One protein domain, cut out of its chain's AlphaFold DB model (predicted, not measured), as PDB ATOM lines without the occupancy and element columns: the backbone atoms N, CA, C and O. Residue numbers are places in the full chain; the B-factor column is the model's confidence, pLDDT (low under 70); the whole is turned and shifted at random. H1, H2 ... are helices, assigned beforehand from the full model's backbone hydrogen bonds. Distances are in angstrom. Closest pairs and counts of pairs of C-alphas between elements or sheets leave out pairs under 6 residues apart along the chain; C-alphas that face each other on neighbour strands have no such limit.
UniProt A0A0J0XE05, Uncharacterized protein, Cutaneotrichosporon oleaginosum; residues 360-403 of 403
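What this domain is: This is residues 360 to 403 of the 403 residues of an uncharacterized protein of Cutaneotrichosporon oleaginosum (UniProt A0A0J0XE05). There is little regular structure here: helix H1 stands at one end, the short helix H2 follows past its last residue, and a long stretch without a named element leads away and folds back in a loop about Asn 391. The printed part has 44 residues with two named helices, H1 then H2, and no named strand. The class is all helix, though under half of the residues are in named elements. The whole is loose, with a radius of gyration of the C-alphas of 12.5 A, and flat, spanning 33 by 25 by 11 A.

Where its parts are: Find C-alpha 360 at (175.105, 166.639, 212.523); from there H1, residues 360 to 371, runs 16.8 A to C-alpha 371. H2, residues 375 to 379, ends at C-alpha 379 (165.285, 184.423, 223.742), 6.3 A from its first.

How they stand to each other: A tight link of three residues joins H1 to H2. They are close but not clearly touching; look at their closest C-alphas, Lys 369 and Leu 377, 7.3 A apart. In H1 and H2 every O i to N i+4 pair is within hydrogen-bond range.

The domain as a whole: The C-alphas farthest apart, Asp 360 and Glu 403, are 34.8 A apart. The printed part has no cut. Residues 380 to 403 hold no named element. Confidence is under 70 at residues 381, 384 to 385 and 402 to 403.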
ATOM      1  N   ASP A 360     175.322 167.223 211.196       91.69
ATOM      2  CA  ASP A 360     175.105 166.639 212.523       91.69
ATOM      3  C   ASP A 360     174.930 167.711 213.615       91.69
ATOM      4  O   ASP A 360     173.931 167.732 214.337       91.69
ATOM      5  N   VAL A 361     175.856 168.672 213.686       90.81
ATOM      6  CA  VAL A 361     175.792 169.784 214.648       90.81
ATOM      7  C   VAL A 361     174.614 170.710 214.334       90.81
ATOM      8  O   VAL A 361     173.965 171.233 215.242       90.81
ATOM      9  N   ARG A 362     174.294 170.908 213.048       88.06
ATOM     10  CA  ARG A 362     173.137 171.711 212.630       88.06
ATOM     11  C   ARG A 362     171.817 171.077 213.074       88.06
ATOM     12  O   ARG A 362     170.945 171.806 213.546       88.06
ATOM     13  N   GLU A 363     171.661 169.765 212.935       88.25
ATOM     14  CA  GLU A 363     170.454 169.041 213.351       88.25
ATOM     15  C   GLU A 363     170.263 169.073 214.872       88.25
ATOM     16  O   GLU A 363     169.159 169.358 215.335       88.25
ATOM     17  N   GLU A 364     171.336 168.921 215.653       88.69
ATOM     18  CA  GLU A 364     171.298 169.072 217.115       88.69
ATOM     19  C   GLU A 364     170.856 170.486 217.546       88.69
ATOM     20  O   GLU A 364     170.004 170.661 218.426       88.69
ATOM     21  N   VAL A 365     171.378 171.525 216.884       85.69
ATOM     22  CA  VAL A 365     170.963 172.916 217.130       85.69
ATOM     23  C   VAL A 365     169.499 173.139 216.730       85.69
ATOM     24  O   VAL A 365     168.781 173.854 217.423       85.69
ATOM     25  N   VAL A 366     169.007 172.528 215.651       86.25
ATOM     26  CA  VAL A 366     167.582 172.622 215.276       86.25
ATOM     27  C   VAL A 366     166.692 171.888 216.283       86.25
ATOM     28  O   VAL A 366     165.670 172.446 216.693       86.25
ATOM     29  N   ARG A 367     167.091 170.694 216.742       87.06
ATOM     30  CA  ARG A 367     166.363 169.908 217.750       87.06
ATOM     31  C   ARG A 367     166.240 170.670 219.067       87.06
ATOM     32  O   ARG A 367     165.123 170.946 219.505       87.06
ATOM     33  N   SER A 368     167.360 171.112 219.635       85.38
ATOM     34  CA  SER A 368     167.383 171.888 220.885       85.38
ATOM     35  C   SER A 368     166.588 173.201 220.802       85.38
ATOM     36  O   SER A 368     165.934 173.588 221.773       85.38
ATOM     37  N   LYS A 369     166.548 173.862 219.633       84.31
ATOM     38  CA  LYS A 369     165.653 175.009 219.391       84.31
ATOM     39  C   LYS A 369     164.172 174.626 219.328       84.31
ATOM     40  O   LYS A 369     163.344 175.412 219.774       84.31
ATOM     41  N   SER A 370     163.828 173.453 218.791       83.56
ATOM     42  CA  SER A 370     162.437 172.972 218.728       83.56
ATOM     43  C   SER A 370     161.879 172.515 220.083       83.56
ATOM     44  O   SER A 370     160.680 172.622 220.325       83.56
ATOM     45  N   GLU A 371     162.749 172.056 220.985       86.38
ATOM     46  CA  GLU A 371     162.399 171.636 222.350       86.38
ATOM     47  C   GLU A 371     162.278 172.821 223.329       86.38
ATOM     48  O   GLU A 371     161.655 172.709 224.390       86.38
ATOM     49  N   ALA A 372     162.849 173.981 222.986       82.62
ATOM     50  CA  ALA A 372     162.775 175.186 223.800       82.62
ATOM     51  C   ALA A 372     161.332 175.718 223.889       82.62
ATOM     52  O   ALA A 372     160.712 176.079 222.892       82.62
ATOM     53  N   LYS A 373     160.800 175.829 225.114       83.12
ATOM     54  CA  LYS A 373     159.448 176.342 225.392       83.12
ATOM     55  C   LYS A 373     159.471 177.442 226.458       83.12
ATOM     56  O   LYS A 373     160.357 177.477 227.311       83.12
ATOM     57  N   GLY A 374     158.484 178.339 226.416       83.44
ATOM     58  CA  GLY A 374     158.402 179.504 227.306       83.44
ATOM     59  C   GLY A 374     159.446 180.567 226.955       83.44
ATOM     60  O   GLY A 374     159.809 180.706 225.791       83.44
ATOM     61  N   TRP A 375     159.968 181.281 227.957       79.94
ATOM     62  CA  TRP A 375     160.927 182.384 227.766       79.94
ATOM     63  C   TRP A 375     162.168 182.005 226.934       79.94
ATOM     64  O   TRP A 375     162.698 182.828 226.192       79.94
ATOM     65  N   LYS A 376     162.606 180.738 227.002       79.19
ATOM     66  CA  LYS A 376     163.731 180.225 226.206       79.19
ATOM     67  C   LYS A 376     163.454 180.272 224.702       79.19
ATOM     68  O   LYS A 376     164.378 180.511 223.937       79.19
ATOM     69  N   LEU A 377     162.202 180.083 224.277       78.75
ATOM     70  CA  LEU A 377     161.799 180.167 222.870       78.75
ATOM     71  C   LEU A 377     161.870 181.612 222.356       78.75
ATOM     72  O   LEU A 377     162.295 181.851 221.229       78.75
ATOM     73  N   GLU A 378     161.494 182.584 223.188       75.06
ATOM     74  CA  GLU A 378     161.560 184.007 222.836       75.06
ATOM     75  C   GLU A 378     163.010 184.500 222.769       75.06
ATOM     76  O   GLU A 378     163.391 185.127 221.781       75.06
ATOM     77  N   ALA A 379     163.851 184.116 223.736       76.75
ATOM     78  CA  ALA A 379     165.285 184.423 223.742       76.75
ATOM     79  C   ALA A 379     166.054 183.828 222.540       76.75
ATOM     80  O   ALA A 379     167.075 184.369 222.125       76.75
ATOM     81  N   VAL A 380     165.565 182.719 221.975       74.56
ATOM     82  CA  VAL A 380     166.173 181.996 220.842       74.56
ATOM     83  C   VAL A 380     165.695 182.505 219.469       74.56
ATOM     84  O   VAL A 380     166.272 182.129 218.442       74.56
ATOM     85  N   GLY A 381     164.695 183.393 219.431       68.81
ATOM     86  CA  GLY A 381     164.142 183.954 218.192       68.81
ATOM     87  C   GLY A 381     162.961 183.172 217.605       68.81
ATOM     88  O   GLY A 381     162.758 183.201 216.393       68.81
ATOM     89  N   LYS A 382     162.167 182.504 218.454       72.19
ATOM     90  CA  LYS A 382     161.040 181.625 218.089       72.19
ATOM     91  C   LYS A 382     161.492 180.399 217.275       72.19
ATOM     92  O   LYS A 382     162.601 179.899 217.458       72.19
ATOM     93  N   ASN A 383     160.597 179.845 216.455       71.06
ATOM     94  CA  ASN A 383     160.838 178.609 215.713       71.06
ATOM     95  C   ASN A 383     162.037 178.771 214.759       71.06
ATOM     96  O   ASN A 383     162.145 179.799 214.090       71.06
ATOM     97  N   PRO A 384     162.881 177.738 214.570       69.06
ATOM     98  CA  PRO A 384     164.038 177.816 213.669       69.06
ATOM     99  C   PRO A 384     163.673 178.065 212.191       69.06
ATOM    100  O   PRO A 384     164.557 178.354 211.391       69.06
ATOM    101  N   MET A 385     162.384 177.962 211.839       69.94
ATOM    102  CA  MET A 385     161.831 178.169 210.496       69.94
ATOM    103  C   MET A 385     160.986 179.448 210.348       69.94
ATOM    104  O   MET A 385     160.499 179.710 209.253       69.94
ATOM    105  N   SER A 386     160.763 180.245 211.405       78.31
ATOM    106  CA  SER A 386     159.995 181.496 211.276       78.31
ATOM    107  C   SER A 386     160.881 182.637 210.774       78.31
ATOM    108  O   SER A 386     161.710 183.154 211.522       78.31
ATOM    109  N   LEU A 387     160.693 183.040 209.514       84.25
ATOM    110  CA  LEU A 387     161.295 184.251 208.950       84.25
ATOM    111  C   LEU A 387     160.419 185.464 209.280       84.25
ATOM    112  O   LEU A 387     159.203 185.394 209.112       84.25
ATOM    113  N   PHE A 388     161.036 186.574 209.688       86.06
ATOM    114  CA  PHE A 388     160.353 187.837 209.977       86.06
ATOM    115  C   PHE A 388     160.911 188.974 209.118       86.06
ATOM    116  O   PHE A 388     162.124 189.110 208.945       86.06
ATOM    117  N   CYS A 389     160.023 189.837 208.635       88.69
ATOM    118  CA  CYS A 389     160.402 191.020 207.880       88.69
ATOM    119  C   CYS A 389     160.794 192.167 208.817       88.69
ATOM    120  O   CYS A 389     159.972 192.640 209.602       88.69
ATOM    121  N   PHE A 390     162.017 192.687 208.684       86.88
ATOM    122  CA  PHE A 390     162.497 193.814 209.495       86.88
ATOM    123  C   PHE A 390     161.727 195.127 209.259       86.88
ATOM    124  O   PHE A 390     161.760 196.009 210.109       86.88
ATOM    125  N   ASN A 391     161.042 195.271 208.118       88.62
ATOM    126  CA  ASN A 391     160.332 196.498 207.746       88.62
ATOM    127  C   ASN A 391     158.869 196.514 208.235       88.62
ATOM    128  O   ASN A 391     158.359 197.559 208.626       88.62
ATOM    129  N   CYS A 392     158.180 195.364 208.230       90.06
ATOM    130  CA  CYS A 392     156.758 195.285 208.603       90.06
ATOM    131  C   CYS A 392     156.441 194.364 209.794       90.06
ATOM    132  O   CYS A 392     155.269 194.218 210.138       90.06
ATOM    133  N   ALA A 393     157.451 193.726 210.397       86.31
ATOM    134  CA  ALA A 393     157.343 192.778 211.514       86.31
ATOM    135  C   ALA A 393     156.411 191.563 211.285       86.31
ATOM    136  O   ALA A 393     156.169 190.793 212.216       86.31
ATOM    137  N   ARG A 394     155.913 191.351 210.057       84.38
ATOM    138  CA  ARG A 394     155.151 190.152 209.683       84.38
ATOM    139  C   ARG A 394     156.078 188.950 209.530       84.38
ATOM    140  O   ARG A 394     157.222 189.088 209.092       84.38
ATOM    141  N   GLU A 395     155.555 187.774 209.850       86.81
ATOM    142  CA  GLU A 395     156.183 186.501 209.502       86.81
ATOM    143  C   GLU A 395     155.966 186.148 208.019       86.81
ATOM    144  O   GLU A 395     155.023 186.625 207.385       86.81
ATOM    145  N   GLY A 396     156.855 185.322 207.462       86.19
ATOM    146  CA  GLY A 396     156.715 184.713 206.132       86.19
ATOM    147  C   GLY A 396     157.613 185.270 205.021       86.19
ATOM    148  O   GLY A 396     157.779 184.593 204.012       86.19
ATOM    149  N   HIS A 397     158.243 186.439 205.190       87.38
ATOM    150  CA  HIS A 397     159.184 186.995 204.202       87.38
ATOM    151  C   HIS A 397     160.374 187.723 204.846       87.38
ATOM    152  O   HIS A 397     160.330 188.123 206.009       87.38
ATOM    153  N   LEU A 398     161.443 187.906 204.066       87.56
ATOM    154  CA  LEU A 398     162.595 188.743 204.411       87.56
ATOM    155  C   LEU A 398     162.384 190.160 203.867       87.56
ATOM    156  O   LEU A 398     161.925 190.321 202.741       87.56
ATOM    157  N   GLY A 399     162.765 191.185 204.634       87.12
ATOM    158  CA  GLY A 399     162.521 192.589 204.264       87.12
ATOM    159  C   GLY A 399     163.326 193.119 203.071       87.12
ATOM    160  O   GLY A 399     163.017 194.200 202.579       87.12
ATOM    161  N   ASP A 400     164.318 192.363 202.592       85.38
ATOM    162  CA  ASP A 400     165.062 192.665 201.360       85.38
ATOM    163  C   ASP A 400     164.285 192.271 200.090       85.38
ATOM    164  O   ASP A 400     164.614 192.724 198.993       85.38
ATOM    165  N   VAL A 401     163.257 191.425 200.226       79.94
ATOM    166  CA  VAL A 401     162.396 190.995 199.121       79.94
ATOM    167  C   VAL A 401     161.157 191.884 199.117       79.94
ATOM    168  O   VAL A 401     160.313 191.792 200.007       79.94
ATOM    169  N   SER A 402     161.050 192.767 198.127       63.62
ATOM    170  CA  SER A 402     159.828 193.536 197.892       63.62
ATOM    171  C   SER A 402     158.744 192.627 197.305       63.62
ATOM    172  O   SER A 402     158.912 192.162 196.175       63.62
ATOM    173  N   GLU A 403     157.672 192.400 198.073       55.19
ATOM    174  CA  GLU A 403     156.390 191.838 197.598       55.19
ATOM    175  C   GLU A 403     155.723 192.747 196.544       55.19
ATOM    176  O   GLU A 403     155.785 193.991 196.714       55.19
TER     177      GLU A 403